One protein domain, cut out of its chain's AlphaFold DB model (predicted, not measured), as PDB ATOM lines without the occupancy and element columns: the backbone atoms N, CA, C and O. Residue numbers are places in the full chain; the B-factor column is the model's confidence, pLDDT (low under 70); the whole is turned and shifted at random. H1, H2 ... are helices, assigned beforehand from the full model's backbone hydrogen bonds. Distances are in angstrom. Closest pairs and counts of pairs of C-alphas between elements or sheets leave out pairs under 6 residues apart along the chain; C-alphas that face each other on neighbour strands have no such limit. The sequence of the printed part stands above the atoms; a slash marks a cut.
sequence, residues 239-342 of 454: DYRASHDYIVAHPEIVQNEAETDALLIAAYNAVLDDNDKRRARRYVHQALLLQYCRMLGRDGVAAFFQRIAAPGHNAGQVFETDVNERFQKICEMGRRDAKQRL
ATOM      1  N   ASP A 239      20.608 -35.476 -50.115       82.94
ATOM      2  CA  ASP A 239      20.308 -35.147 -51.513       82.94
ATOM      3  C   ASP A 239      18.857 -34.686 -51.697       82.94
ATOM      4  O   ASP A 239      17.998 -35.364 -52.262       82.94
ATOM      5  N   TYR A 240      18.600 -33.464 -51.233       84.62
ATOM      6  CA  TYR A 240      17.305 -32.800 -51.369       84.62
ATOM      7  C   TYR A 240      16.877 -32.583 -52.825       84.62
ATOM      8  O   TYR A 240      15.685 -32.453 -53.100       84.62
ATOM      9  N   ARG A 241      17.826 -32.553 -53.769       84.25
ATOM     10  CA  ARG A 241      17.523 -32.385 -55.192       84.25
ATOM     11  C   ARG A 241      16.962 -33.676 -55.780       84.25
ATOM     12  O   ARG A 241      15.936 -33.622 -56.449       84.25
ATOM     13  N   ALA A 242      17.584 -34.815 -55.479       84.12
ATOM     14  CA  ALA A 242      17.069 -36.118 -55.887       84.12
ATOM     15  C   ALA A 242      15.679 -36.394 -55.287       84.12
ATOM     16  O   ALA A 242      14.783 -36.830 -56.007       84.12
ATOM     17  N   SER A 243      15.469 -36.064 -54.006       84.94
ATOM     18  CA  SER A 243      14.152 -36.190 -53.361       84.94
ATOM     19  C   SER A 243      13.093 -35.295 -54.015       84.94
ATOM     20  O   SER A 243      11.972 -35.740 -54.249       84.94
ATOM     21  N   HIS A 244      13.443 -34.051 -54.360       85.62
ATOM     22  CA  HIS A 244      12.543 -33.143 -55.075       85.62
ATOM     23  C   HIS A 244      12.165 -33.683 -56.461       85.62
ATOM     24  O   HIS A 244      10.982 -33.735 -56.796       85.62
ATOM     25  N   ASP A 245      13.149 -34.106 -57.256       85.12
ATOM     26  CA  ASP A 245      12.919 -34.594 -58.620       85.12
ATOM     27  C   ASP A 245      12.062 -35.873 -58.615       85.12
ATOM     28  O   ASP A 245      11.170 -36.022 -59.451       85.12
ATOM     29  N   TYR A 246      12.258 -36.742 -57.619       84.44
ATOM     30  CA  TYR A 246      11.434 -37.933 -57.407       84.44
ATOM     31  C   TYR A 246       9.981 -37.587 -57.045       84.44
ATOM     32  O   TYR A 246       9.048 -38.143 -57.621       84.44
ATOM     33  N   ILE A 247       9.766 -36.622 -56.146       84.25
ATOM     34  CA  ILE A 247       8.421 -36.180 -55.738       84.25
ATOM     35  C   ILE A 247       7.681 -35.486 -56.889       84.25
ATOM     36  O   ILE A 247       6.474 -35.664 -57.054       84.25
ATOM     37  N   VAL A 248       8.390 -34.715 -57.718       84.31
ATOM     38  CA  VAL A 248       7.808 -34.096 -58.919       84.31
ATOM     39  C   VAL A 248       7.437 -35.152 -59.963       84.31
ATOM     40  O   VAL A 248       6.395 -35.020 -60.608       84.31
ATOM     41  N   ALA A 249       8.251 -36.202 -60.116       85.25
ATOM     42  CA  ALA A 249       7.958 -37.329 -61.003       85.25
ATOM     43  C   ALA A 249       6.798 -38.205 -60.495       85.25
ATOM     44  O   ALA A 249       6.069 -38.772 -61.308       85.25
ATOM     45  N   HIS A 250       6.586 -38.260 -59.176       82.88
ATOM     46  CA  HIS A 250       5.550 -39.073 -58.538       82.88
ATOM     47  C   HIS A 250       4.664 -38.266 -57.560       82.88
ATOM     48  O   HIS A 250       4.732 -38.464 -56.345       82.88
ATOM     49  N   PRO A 251       3.764 -37.391 -58.057       80.50
ATOM     50  CA  PRO A 251       2.893 -36.572 -57.204       80.50
ATOM     51  C   PRO A 251       1.858 -37.361 -56.385       80.50
ATOM     52  O   PRO A 251       1.257 -36.808 -55.463       80.50
ATOM     53  N   GLU A 252       1.613 -38.622 -56.747       80.69
ATOM     54  CA  GLU A 252       0.668 -39.527 -56.077       80.69
ATOM     55  C   GLU A 252       1.147 -39.896 -54.663       80.69
ATOM     56  O   GLU A 252       0.335 -39.963 -53.740       80.69
ATOM     57  N   ILE A 253       2.468 -39.977 -54.473       80.69
ATOM     58  CA  ILE A 253       3.134 -40.354 -53.214       80.69
ATOM     59  C   ILE A 253       2.856 -39.336 -52.099       80.69
ATOM     60  O   ILE A 253       2.658 -39.681 -50.939       80.69
ATOM     61  N   VAL A 254       2.784 -38.046 -52.445       79.94
ATOM     62  CA  VAL A 254       2.513 -36.965 -51.474       79.94
ATOM     63  C   VAL A 254       1.034 -36.905 -51.075       79.94
ATOM     64  O   VAL A 254       0.698 -36.418 -49.996       79.94
ATOM     65  N   GLN A 255       0.133 -37.370 -51.945       75.38
ATOM     66  CA  GLN A 255      -1.312 -37.341 -51.696       75.38
ATOM     67  C   GLN A 255      -1.780 -38.537 -50.861       75.38
ATOM     68  O   GLN A 255      -2.824 -38.455 -50.216       75.38
ATOM     69  N   ASN A 256      -1.017 -39.626 -50.863       78.88
ATOM     70  CA  ASN A 256      -1.374 -40.870 -50.207       78.88
ATOM     71  C   ASN A 256      -0.835 -40.925 -48.767       78.88
ATOM     72  O   ASN A 256       0.355 -41.129 -48.540       78.88
ATOM     73  N   GLU A 257      -1.710 -40.780 -47.769       79.12
ATOM     74  CA  GLU A 257      -1.304 -40.847 -46.353       79.12
ATOM     75  C   GLU A 257      -0.767 -42.230 -45.957       79.12
ATOM     76  O   GLU A 257       0.116 -42.340 -45.105       79.12
ATOM     77  N   ALA A 258      -1.232 -43.279 -46.642       82.19
ATOM     78  CA  ALA A 258      -0.800 -44.645 -46.383       82.19
ATOM     79  C   ALA A 258       0.704 -44.841 -46.630       82.19
ATOM     80  O   ALA A 258       1.323 -45.681 -45.985       82.19
ATOM     81  N   GLU A 259       1.319 -44.055 -47.519       81.12
ATOM     82  CA  GLU A 259       2.753 -44.162 -47.810       81.12
ATOM     83  C   GLU A 259       3.613 -43.553 -46.701       81.12
ATOM     84  O   GLU A 259       4.649 -44.114 -46.343       81.12
ATOM     85  N   THR A 260       3.158 -42.451 -46.093       85.38
ATOM     86  CA  THR A 260       3.825 -41.890 -44.909       85.38
ATOM     87  C   THR A 260       3.777 -42.851 -43.727       85.38
ATOM     88  O   THR A 260       4.790 -43.043 -43.052       85.38
ATOM     89  N   ASP A 261       2.635 -43.505 -43.515       84.75
ATOM     90  CA  ASP A 261       2.466 -44.462 -42.423       84.75
ATOM     91  C   ASP A 261       3.247 -45.756 -42.681       84.75
ATOM     92  O   ASP A 261       3.913 -46.256 -41.774       84.75
ATOM     93  N   ALA A 262       3.268 -46.248 -43.925       85.62
ATOM     94  CA  ALA A 262       4.070 -47.407 -44.319       85.62
ATOM     95  C   ALA A 262       5.570 -47.188 -44.062       85.62
ATOM     96  O   ALA A 262       6.236 -48.071 -43.522       85.62
ATOM     97  N   LEU A 263       6.102 -45.997 -44.367       87.06
ATOM     98  CA  LEU A 263       7.494 -45.644 -44.061       87.06
ATOM     99  C   LEU A 263       7.764 -45.595 -42.552       87.06
ATOM    100  O   LEU A 263       8.816 -46.040 -42.095       87.06
ATOM    101  N   LEU A 264       6.825 -45.084 -41.752       88.94
ATOM    102  CA  LEU A 264       6.969 -45.053 -40.293       88.94
ATOM    103  C   LEU A 264       6.913 -46.457 -39.676       88.94
ATOM    104  O   LEU A 264       7.662 -46.737 -38.738       88.94
ATOM    105  N   ILE A 265       6.079 -47.346 -40.217       87.44
ATOM    106  CA  ILE A 265       6.027 -48.759 -39.821       87.44
ATOM    107  C   ILE A 265       7.323 -49.467 -40.225       87.44
ATOM    108  O   ILE A 265       7.914 -50.164 -39.406       87.44
ATOM    109  N   ALA A 266       7.828 -49.228 -41.439       85.94
ATOM    110  CA  ALA A 266       9.119 -49.753 -41.883       85.94
ATOM    111  C   ALA A 266      10.275 -49.260 -40.991       85.94
ATOM    112  O   ALA A 266      11.169 -50.035 -40.652       85.94
ATOM    113  N   ALA A 267      10.229 -48.000 -40.538       88.62
ATOM    114  CA  ALA A 267      11.180 -47.470 -39.564       88.62
ATOM    115  C   ALA A 267      11.108 -48.205 -38.220       88.62
ATOM    116  O   ALA A 267      12.143 -48.512 -37.631       88.62
ATOM    117  N   TYR A 268       9.897 -48.475 -37.731       87.00
ATOM    118  CA  TYR A 268       9.680 -49.199 -36.483       87.00
ATOM    119  C   TYR A 268      10.149 -50.659 -36.581       87.00
ATOM    120  O   TYR A 268      10.913 -51.098 -35.723       87.00
ATOM    121  N   ASN A 269       9.807 -51.368 -37.659       84.88
ATOM    122  CA  ASN A 269      10.257 -52.743 -37.898       84.88
ATOM    123  C   ASN A 269      11.789 -52.822 -38.015       84.88
ATOM    124  O   ASN A 269      12.409 -53.683 -37.401       84.88
ATOM    125  N   ALA A 270      12.432 -51.858 -38.690       86.19
ATOM    126  CA  ALA A 270      13.897 -51.791 -38.767       86.19
ATOM    127  C   ALA A 270      14.571 -51.603 -37.392       86.19
ATOM    128  O   ALA A 270      15.695 -52.062 -37.182       86.19
ATOM    129  N   VAL A 271      13.903 -50.937 -36.441       85.19
ATOM    130  CA  VAL A 271      14.367 -50.845 -35.047       85.19
ATOM    131  C   VAL A 271      14.119 -52.149 -34.291       85.19
ATOM    132  O   VAL A 271      14.965 -52.540 -33.488       85.19
ATOM    133  N   LEU A 272      12.965 -52.779 -34.507       79.75
ATOM    134  CA  LEU A 272      12.507 -53.938 -33.746       79.75
ATOM    135  C   LEU A 272      13.250 -55.227 -34.121       79.75
ATOM    136  O   LEU A 272      13.685 -55.943 -33.223       79.75
ATOM    137  N   ASP A 273      13.414 -55.488 -35.418       75.94
ATOM    138  CA  ASP A 273      13.934 -56.758 -35.934       75.94
ATOM    139  C   ASP A 273      15.461 -56.709 -36.115       75.94
ATOM    140  O   ASP A 273      16.185 -57.563 -35.603       75.94
ATOM    141  N   ASP A 274      15.966 -55.659 -36.772       73.12
ATOM    142  CA  ASP A 274      17.380 -55.551 -37.172       73.12
ATOM    143  C   ASP A 274      18.207 -54.596 -36.286       73.12
ATOM    144  O   ASP A 274      19.434 -54.524 -36.406       73.12
ATOM    145  N   ASN A 275      17.552 -53.817 -35.407       79.06
ATOM    146  CA  ASN A 275      18.148 -52.695 -34.658       79.06
ATOM    147  C   ASN A 275      18.956 -51.730 -35.562       79.06
ATOM    148  O   ASN A 275      19.900 -51.060 -35.115       79.06
ATOM    149  N   ASP A 276      18.581 -51.633 -36.844       84.31
ATOM    150  CA  ASP A 276      19.239 -50.780 -37.830       84.31
ATOM    151  C   ASP A 276      18.719 -49.347 -37.715       84.31
ATOM    152  O   ASP A 276      17.860 -48.852 -38.450       84.31
ATOM    153  N   LYS A 277      19.317 -48.641 -36.759       85.00
ATOM    154  CA  LYS A 277      19.055 -47.229 -36.476       85.00
ATOM    155  C   LYS A 277      19.310 -46.311 -37.667       85.00
ATOM    156  O   LYS A 277      18.694 -45.252 -37.743       85.00
ATOM    157  N   ARG A 278      20.225 -46.672 -38.573       86.00
ATOM    158  CA  ARG A 278      20.529 -45.836 -39.743       86.00
ATOM    159  C   ARG A 278      19.392 -45.931 -40.743       86.00
ATOM    160  O   ARG A 278      18.893 -44.906 -41.191       86.00
ATOM    161  N   ARG A 279      18.954 -47.149 -41.045       85.00
ATOM    162  CA  ARG A 279      17.830 -47.384 -41.951       85.00
ATOM    163  C   ARG A 279      16.524 -46.816 -41.393       85.00
ATOM    164  O   ARG A 279      15.813 -46.117 -42.106       85.00
ATOM    165  N   ALA A 280      16.274 -46.996 -40.097       87.81
ATOM    166  CA  ALA A 280      15.118 -46.410 -39.423       87.81
ATOM    167  C   ALA A 280      15.103 -44.870 -39.472       87.81
ATOM    168  O   ALA A 280      14.061 -44.279 -39.745       87.81
ATOM    169  N   ARG A 281      16.249 -44.201 -39.275       89.50
ATOM    170  CA  ARG A 281      16.337 -42.734 -39.408       89.50
ATOM    171  C   ARG A 281      16.011 -42.270 -40.828       89.50
ATOM    172  O   ARG A 281      15.259 -41.312 -40.978       89.50
ATOM    173  N   ARG A 282      16.504 -42.977 -41.850       87.00
ATOM    174  CA  ARG A 282      16.216 -42.667 -43.261       87.00
ATOM    175  C   ARG A 282      14.728 -42.772 -43.576       87.00
ATOM    176  O   ARG A 282      14.176 -41.865 -44.190       87.00
ATOM    177  N   TYR A 283      14.071 -43.827 -43.098       88.44
ATOM    178  CA  TYR A 283      12.626 -43.992 -43.243       88.44
ATOM    179  C   TYR A 283      11.840 -42.847 -42.598       88.44
ATOM    180  O   TYR A 283      10.948 -42.276 -43.222       88.44
ATOM    181  N   VAL A 284      12.220 -42.453 -41.380       90.50
ATOM    182  CA  VAL A 284      11.610 -41.309 -40.683       90.50
ATOM    183  C   VAL A 284      11.840 -40.002 -41.440       90.50
ATOM    184  O   VAL A 284      10.915 -39.206 -41.576       90.50
ATOM    185  N   HIS A 285      13.049 -39.790 -41.958       90.69
ATOM    186  CA  HIS A 285      13.391 -38.612 -42.747       90.69
ATOM    187  C   HIS A 285      12.517 -38.504 -44.004       90.69
ATOM    188  O   HIS A 285      11.915 -37.456 -44.242       90.69
ATOM    189  N   GLN A 286      12.385 -39.589 -44.776       87.75
ATOM    190  CA  GLN A 286      11.546 -39.593 -45.977       87.75
ATOM    191  C   GLN A 286      10.053 -39.448 -45.652       87.75
ATOM    192  O   GLN A 286       9.356 -38.692 -46.329       87.75
ATOM    193  N   ALA A 287       9.567 -40.082 -44.580       88.81
ATOM    194  CA  ALA A 287       8.180 -39.932 -44.135       88.81
ATOM    195  C   ALA A 287       7.851 -38.472 -43.785       88.81
ATOM    196  O   ALA A 287       6.821 -37.940 -44.202       88.81
ATOM    197  N   LEU A 288       8.752 -37.797 -43.063       90.12
ATOM    198  CA  LEU A 288       8.569 -36.393 -42.701       90.12
ATOM    199  C   LEU A 288       8.694 -35.462 -43.911       90.12
ATOM    200  O   LEU A 288       7.918 -34.515 -44.005       90.12
ATOM    201  N   LEU A 289       9.587 -35.732 -44.872       88.25
ATOM    202  CA  LEU A 289       9.637 -34.962 -46.123       88.25
ATOM    203  C   LEU A 289       8.288 -34.985 -46.853       88.25
ATOM    204  O   LEU A 289       7.792 -33.928 -47.250       88.25
ATOM    205  N   LEU A 290       7.670 -36.161 -46.983       87.56
ATOM    206  CA  LEU A 290       6.347 -36.307 -47.593       87.56
ATOM    207  C   LEU A 290       5.261 -35.587 -46.781       87.56
ATOM    208  O   LEU A 290       4.455 -34.852 -47.355       87.56
ATOM    209  N   GLN A 291       5.284 -35.714 -45.450       88.62
ATOM    210  CA  GLN A 291       4.346 -35.025 -44.559       88.62
ATOM    211  C   GLN A 291       4.418 -33.498 -44.720       88.62
ATOM    212  O   GLN A 291       3.385 -32.835 -44.834       88.62
ATOM    213  N   TYR A 292       5.624 -32.930 -44.777       87.25
ATOM    214  CA  TYR A 292       5.826 -31.501 -45.006       87.25
ATOM    215  C   TYR A 292       5.377 -31.068 -46.406       87.25
ATOM    216  O   TYR A 292       4.659 -30.074 -46.538       87.25
ATOM    217  N   CYS A 293       5.713 -31.833 -47.449       86.12
ATOM    218  CA  CYS A 293       5.251 -31.564 -48.813       86.12
ATOM    219  C   CYS A 293       3.716 -31.550 -48.915       86.12
ATOM    220  O   CYS A 293       3.155 -30.705 -49.613       86.12
ATOM    221  N   ARG A 294       3.031 -32.426 -48.168       85.50
ATOM    222  CA  ARG A 294       1.565 -32.466 -48.091       85.50
ATOM    223  C   ARG A 294       0.987 -31.237 -47.387       85.50
ATOM    224  O   ARG A 294       0.058 -30.630 -47.911       85.50
ATOM    225  N   MET A 295       1.555 -30.832 -46.245       84.12
ATOM    226  CA  MET A 295       1.102 -29.646 -45.494       84.12
ATOM    227  C   MET A 295       1.215 -28.344 -46.302       84.12
ATOM    228  O   MET A 295       0.398 -27.441 -46.144       84.12
ATOM    229  N   LEU A 296       2.224 -28.241 -47.169       83.00
ATOM    230  CA  LEU A 296       2.499 -27.054 -47.984       83.00
ATOM    231  C   LEU A 296       1.710 -27.005 -49.310       83.00
ATOM    232  O   LEU A 296       1.648 -25.945 -49.937       83.00
ATOM    233  N   GLY A 297       1.085 -28.109 -49.729       76.81
ATOM    234  CA  GLY A 297       0.301 -28.197 -50.965       76.81
ATOM    235  C   GLY A 297       1.144 -28.198 -52.251       76.81
ATOM    236  O   GLY A 297       2.361 -28.018 -52.232       76.81
ATOM    237  N   ARG A 298       0.481 -28.397 -53.403       68.81
ATOM    238  CA  ARG A 298       1.123 -28.639 -54.717       68.81
ATOM    239  C   ARG A 298       2.144 -27.567 -55.123       68.81
ATOM    240  O   ARG A 298       3.209 -27.910 -55.623       68.81
ATOM    241  N   ASP A 299       1.840 -26.298 -54.864       70.62
ATOM    242  CA  ASP A 299       2.719 -25.171 -55.209       70.62
ATOM    243  C   ASP A 299       3.784 -24.889 -54.129       70.62
ATOM    244  O   ASP A 299       4.754 -24.168 -54.367       70.62
ATOM    245  N   GLY A 300       3.635 -25.475 -52.935       79.06
ATOM    246  CA  GLY A 300       4.534 -25.282 -51.800       79.06
ATOM    247  C   GLY A 300       5.707 -26.266 -51.734       79.06
ATOM    248  O   GLY A 300       6.695 -25.969 -51.061       79.06
ATOM    249  N   VAL A 301       5.655 -27.388 -52.465       84.31
ATOM    250  CA  VAL A 301       6.728 -28.406 -52.504       84.31
ATOM    251  C   VAL A 301       8.048 -27.814 -53.004       84.31
ATOM    252  O   VAL A 301       9.081 -27.941 -52.348       84.31
ATOM    253  N   ALA A 302       8.021 -27.083 -54.122       83.69
ATOM    254  CA  ALA A 302       9.222 -26.445 -54.664       83.69
ATOM    255  C   ALA A 302       9.806 -25.402 -53.690       83.69
ATOM    256  O   ALA A 302      11.019 -25.331 -53.494       83.69
ATOM    257  N   ALA A 303       8.941 -24.628 -53.024       84.00
ATOM    258  CA  ALA A 303       9.356 -23.635 -52.035       84.00
ATOM    259  C   ALA A 303       9.961 -24.279 -50.774       84.00
ATOM    260  O   ALA A 303      10.885 -23.724 -50.180       84.00
ATOM    261  N   PHE A 304       9.466 -25.447 -50.368       87.44
ATOM    262  CA  PHE A 304       9.991 -26.213 -49.241       87.44
ATOM    263  C   PHE A 304      11.417 -26.705 -49.496       87.44
ATOM    264  O   PHE A 304      12.317 -26.388 -48.717       87.44
ATOM    265  N   PHE A 305      11.656 -27.373 -50.629       87.56
ATOM    266  CA  PHE A 305      12.992 -27.857 -50.988       87.56
ATOM    267  C   PHE A 305      13.996 -26.717 -51.195       87.56
ATOM    268  O   PHE A 305      15.144 -26.825 -50.767       87.56
ATOM    269  N   GLN A 306      13.563 -25.579 -51.751       85.06
ATOM    270  CA  GLN A 306      14.401 -24.376 -51.837       85.06
ATOM    271  C   GLN A 306      14.792 -23.829 -50.456       85.06
ATOM    272  O   GLN A 306      15.929 -23.406 -50.265       85.06
ATOM    273  N   ARG A 307      13.870 -23.841 -49.486       84.81
ATOM    274  CA  ARG A 307      14.100 -23.326 -48.125       84.81
ATOM    275  C   ARG A 307      14.929 -24.262 -47.251       84.81
ATOM    276  O   ARG A 307      15.640 -23.768 -46.383       84.81
ATOM    277  N   ILE A 308      14.835 -25.576 -47.451       85.31
ATOM    278  CA  ILE A 308      15.658 -26.557 -46.727       85.31
ATOM    279  C   ILE A 308      17.077 -26.624 -47.296       85.31
ATOM    280  O   ILE A 308      18.032 -26.712 -46.531       85.31
ATOM    281  N   ALA A 309      17.237 -26.509 -48.618       84.38
ATOM    282  CA  ALA A 309      18.554 -26.514 -49.251       84.38
ATOM    283  C   ALA A 309      19.318 -25.177 -49.114       84.38
ATOM    284  O   ALA A 309      20.516 -25.123 -49.395       84.38
ATOM    285  N   ALA A 310      18.651 -24.087 -48.710       84.81
ATOM    286  CA  ALA A 310      19.265 -22.765 -48.602       84.81
ATOM    287  C   ALA A 310      20.190 -22.641 -47.368       84.81
ATOM    288  O   ALA A 310      19.723 -22.778 -46.231       84.81
ATOM    289  N   PRO A 311      21.483 -22.296 -47.542       75.12
ATOM    290  CA  PRO A 311      22.393 -22.092 -46.418       75.12
ATOM    291  C   PRO A 311      21.986 -20.847 -45.613       75.12
ATOM    292  O   PRO A 311      21.940 -19.740 -46.147       75.12
ATOM    293  N   GLY A 312      21.699 -21.025 -44.318       73.06
ATOM    294  CA  GLY A 312      21.315 -19.943 -43.398       73.06
ATOM    295  C   GLY A 312      19.807 -19.761 -43.178       73.06
ATOM    296  O   GLY A 312      19.414 -18.830 -42.480       73.06
ATOM    297  N   HIS A 313      18.961 -20.632 -43.736       79.12
ATOM    298  CA  HIS A 313      17.517 -20.618 -43.491       79.12
ATOM    299  C   HIS A 313      17.135 -21.570 -42.337       79.12
ATOM    300  O   HIS A 313      17.569 -22.721 -42.300       79.12
ATOM    301  N   ASN A 314      16.279 -21.124 -41.409       83.81
ATOM    302  CA  ASN A 314      15.909 -21.907 -40.214       83.81
ATOM    303  C   ASN A 314      15.115 -23.189 -40.529       83.81
ATOM    304  O   ASN A 314      15.066 -24.093 -39.699       83.81
ATOM    305  N   ALA A 315      14.504 -23.290 -41.715       81.62
ATOM    306  CA  ALA A 315      13.660 -24.432 -42.088       81.62
ATOM    307  C   ALA A 315      14.401 -25.777 -42.050       81.62
ATOM    308  O   ALA A 315      13.825 -26.753 -41.586       81.62
ATOM    309  N   GLY A 316      15.667 -25.827 -42.480       82.44
ATOM    310  CA  GLY A 316      16.453 -27.063 -42.420       82.44
ATOM    311  C   GLY A 316      16.725 -27.517 -40.981       82.44
ATOM    312  O   GLY A 316      16.642 -28.701 -40.687       82.44
ATOM    313  N   GLN A 317      16.976 -26.579 -40.059       85.25
ATOM    314  CA  GLN A 317      17.224 -26.902 -38.645       85.25
ATOM    315  C   GLN A 317      15.961 -27.392 -37.933       85.25
ATOM    316  O   GLN A 317      16.030 -28.343 -37.158       85.25
ATOM    317  N   VAL A 318      14.816 -26.758 -38.201       87.62
ATOM    318  CA  VAL A 318      13.520 -27.187 -37.652       87.62
ATOM    319  C   VAL A 318      13.171 -28.581 -38.168       87.62
ATOM    320  O   VAL A 318      12.886 -29.468 -37.374       87.62
ATOM    321  N   PHE A 319      13.307 -28.803 -39.477       89.75
ATOM    322  CA  PHE A 319      13.046 -30.102 -40.089       89.75
ATOM    323  C   PHE A 319      13.931 -31.216 -39.503       89.75
ATOM    324  O   PHE A 319      13.426 -32.253 -39.084       89.75
ATOM    325  N   GLU A 320      15.242 -30.991 -39.391       88.12
ATOM    326  CA  GLU A 320      16.157 -31.959 -38.772       88.12
ATOM    327  C   GLU A 320      15.829 -32.220 -37.295       88.12
ATOM    328  O   GLU A 320      15.970 -33.346 -36.814       88.12
ATOM    329  N   THR A 321      15.384 -31.203 -36.555       91.94
ATOM    330  CA  THR A 321      14.977 -31.369 -35.150       91.94
ATOM    331  C   THR A 321      13.786 -32.320 -35.054       91.94
ATOM    332  O   THR A 321      13.854 -33.301 -34.312       91.94
ATOM    333  N   ASP A 322      12.768 -32.122 -35.892       91.19
ATOM    334  CA  ASP A 322      11.579 -32.976 -35.941       91.19
ATOM    335  C   ASP A 322      11.914 -34.425 -36.334       91.19
ATOM    336  O   ASP A 322      11.398 -35.372 -35.729       91.19
ATOM    337  N   VAL A 323      12.816 -34.617 -37.306       91.94
ATOM    338  CA  VAL A 323      13.315 -35.947 -37.704       91.94
ATOM    339  C   VAL A 323      13.965 -36.651 -36.522       91.94
ATOM    340  O   VAL A 323      13.659 -37.815 -36.250       91.94
ATOM    341  N   ASN A 324      14.825 -35.950 -35.785       91.75
ATOM    342  CA  ASN A 324      15.499 -36.518 -34.622       91.75
ATOM    343  C   ASN A 324      14.508 -36.867 -33.501       91.75
ATOM    344  O   ASN A 324      14.607 -37.954 -32.930       91.75
ATOM    345  N   GLU A 325      13.534 -36.003 -33.207       93.00
ATOM    346  CA  GLU A 325      12.512 -36.264 -32.185       93.00
ATOM    347  C   GLU A 325      11.619 -37.457 -32.544       93.00
ATOM    348  O   GLU A 325      11.360 -38.329 -31.707       93.00
ATOM    349  N   ARG A 326      11.154 -37.536 -33.798       90.88
ATOM    350  CA  ARG A 326      10.320 -38.652 -34.263       90.88
ATOM    351  C   ARG A 326      11.095 -39.965 -34.250       90.88
ATOM    352  O   ARG A 326      10.570 -40.981 -33.793       90.88
ATOM    353  N   PHE A 327      12.352 -39.932 -34.684       92.31
ATOM    354  CA  PHE A 327      13.244 -41.085 -34.659       92.31
ATOM    355  C   PHE A 327      13.508 -41.591 -33.232       92.31
ATOM    356  O   PHE A 327      13.455 -42.798 -32.988       92.31
ATOM    357  N   GLN A 328      13.732 -40.687 -32.270       91.50
ATOM    358  CA  GLN A 328      13.911 -41.051 -30.860       91.50
ATOM    359  C   GLN A 328      12.676 -41.756 -30.295       91.50
ATOM    360  O   GLN A 328      12.813 -42.820 -29.694       91.50
ATOM    361  N   LYS A 329      11.475 -41.228 -30.562       91.00
ATOM    362  CA  LYS A 329      10.213 -41.849 -30.127       91.00
ATOM    363  C   LYS A 329      10.056 -43.267 -30.678       91.00
ATOM    364  O   LYS A 329       9.708 -44.174 -29.928       91.00
ATOM    365  N   ILE A 330      10.363 -43.486 -31.958       88.19
ATOM    366  CA  ILE A 330      10.298 -44.822 -32.580       88.19
ATOM    367  C   ILE A 330      11.321 -45.777 -31.952       88.19
ATOM    368  O   ILE A 330      10.980 -46.916 -31.639       88.19
ATOM    369  N   CYS A 331      12.537 -45.302 -31.669       86.88
ATOM    370  CA  CYS A 331      13.545 -46.089 -30.955       86.88
ATOM    371  C   CYS A 331      13.114 -46.470 -29.530       86.88
ATOM    372  O   CYS A 331      13.402 -47.573 -29.063       86.88
ATOM    373  N   GLU A 332      12.456 -45.559 -28.811       86.12
ATOM    374  CA  GLU A 332      11.946 -45.814 -27.462       86.12
ATOM    375  C   GLU A 332      10.790 -46.811 -27.460       86.12
ATOM    376  O   GLU A 332      10.763 -47.689 -26.595       86.12
ATOM    377  N   MET A 333       9.877 -46.706 -28.430       85.12
ATOM    378  CA  MET A 333       8.791 -47.669 -28.628       85.12
ATOM    379  C   MET A 333       9.341 -49.059 -28.944       85.12
ATOM    380  O   MET A 333       9.108 -49.977 -28.166       85.12
ATOM    381  N   GLY A 334      10.189 -49.194 -29.970       81.44
ATOM    382  CA  GLY A 334      10.785 -50.489 -30.320       81.44
ATOM    383  C   GLY A 334      11.568 -51.120 -29.161       81.44
ATOM    384  O   GLY A 334      11.479 -52.321 -28.926       81.44
ATOM    385  N   ARG A 335      12.269 -50.313 -28.347       78.06
ATOM    386  CA  ARG A 335      12.950 -50.808 -27.137       78.06
ATOM    387  C   ARG A 335      11.973 -51.291 -26.058       78.06
ATOM    388  O   ARG A 335      12.294 -52.249 -25.356       78.06
ATOM    389  N   ARG A 336      10.846 -50.602 -25.855       78.00
ATOM    390  CA  ARG A 336       9.818 -51.007 -24.882       78.00
ATOM    391  C   ARG A 336       9.205 -52.343 -25.289       78.00
ATOM    392  O   ARG A 336       9.126 -53.241 -24.458       78.00
ATOM    393  N   ASP A 337       8.889 -52.484 -26.565       74.56
ATOM    394  CA  ASP A 337       8.183 -53.653 -27.087       74.56
ATOM    395  C   ASP A 337       9.120 -54.867 -27.174       74.56
ATOM    396  O   ASP A 337       8.737 -55.976 -26.812       74.56
ATOM    397  N   ALA A 338      10.401 -54.657 -27.503       67.06
ATOM    398  CA  ALA A 338      11.430 -55.691 -27.383       67.06
ATOM    399  C   ALA A 338      11.591 -56.196 -25.934       67.06
ATOM    400  O   ALA A 338      11.760 -57.393 -25.712       67.06
ATOM    401  N   LYS A 339      11.501 -55.309 -24.929       65.44
ATOM    402  CA  LYS A 339      11.532 -55.711 -23.509       65.44
ATOM    403  C   LYS A 339      10.288 -56.493 -23.089       65.44
ATOM    404  O   LYS A 339      10.420 -57.394 -22.272       65.44
ATOM    405  N   GLN A 340       9.115 -56.151 -23.621       62.59
ATOM    406  CA  GLN A 340       7.873 -56.880 -23.348       62.59
ATOM    407  C   GLN A 340       7.883 -58.272 -23.988       62.59
ATOM    408  O   GLN A 340       7.533 -59.240 -23.321       62.59
ATOM    409  N   ARG A 341       8.380 -58.400 -25.227       59.81
ATOM    410  CA  ARG A 341       8.556 -59.703 -25.895       59.81
ATOM    411  C   ARG A 341       9.511 -60.634 -25.142       59.81
ATOM    412  O   ARG A 341       9.263 -61.825 -25.084       59.81
ATOM    413  N   LEU A 342      10.563 -60.095 -24.524       49.25
ATOM    414  CA  LEU A 342      11.504 -60.875 -23.705       49.25
ATOM    415  C   LEU A 342      10.938 -61.315 -22.341       49.25
ATOM    416  O   LEU A 342      11.529 -62.174 -21.704       49.25
TER     417      LEU A 342
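AT A GLANCE: This is residues 239 to 342 of the 454 residues of the protein "Hsp90 chaperone protein kinase-targeting subunit" of Thermothielavioides terrestris (strain ATCC 38088 / NRRL 8126) (UniProt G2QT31). The long helix H6 slants across a helical hairpin of H3 and H4, with H4 in the middle of the whole. At the end of H4 away from the hairpin's turn, H5 makes a corner with the beginning of H6, H1 lies side by side with H5, and short H2 packs on H4. The printed part has 104 residues with six named helices, H1 to H6 in chain order, and no named strand: an all helix domain. It is compact, with a radius of gyration of the C-alphas of 14.8 A, yet elongated, spanning 48 by 31 by 20 A.

HOW THE PARTS SIT: H6, residues 314 to 341, touches H4, residues 277 to 296, with its residues 323 to 331 alone, at a steep tilt of 50 degrees, opposite ways; the closest C-alphas, of His 285 and Val 323, are 5.7 A apart. H4 is the hub, touching four helices. With H3, residues 257 to 272, it forms a hairpin at a shallow tilt of 17 degrees, C-alphas of Ala 267 and Ala 280 being closest at 4.1 A. H3 touches H6 with residues 267 to 272 alone, closest at the C-alphas of Leu 272 and Gly 334, 5.2 A. H5, residues 300 to 309, is about perpendicular to H6 at 89 degrees, closest at the C-alphas of Ile 308 and Gly 316, 4.4 A. H1, residues 240 to 249, touches H5 at a shallow tilt of 16 degrees, opposite ways, C-alphas of Tyr 240 and Phe 305 being closest at 6.6 A. H2, residues 251 to 255, touches H4, closest at the C-alphas of Val 254 and Leu 290, 5.5 A. H1 and H6 are apart. In H1, H3, H4, H5 and H6 every O i to N i+4 pair is within hydrogen-bond range; in H2 0 of 1 is, beside 1 of 2 O i to N i+3 pairs.

IN THESE COORDINATES: H6 measures 41.1 A, from C-alpha 314 at (15.909, -21.907, -40.214) to C-alpha 341 at (8.556, -59.703, -25.895). H4 measures 28.5 A, H3 22.8 A, H5 14.3 A, H1 14.2 A and H2 7.0 A. H1 begins with C-alpha 240 at (17.305, -32.800, -51.369).

THE WHOLE: The two C-alphas farthest apart, of Asp 299 and Leu 342, are 48.4 A apart. The printed part has no cut, and its five links are tight. Residue 298 and residues 338 to 342 have pLDDT under 70.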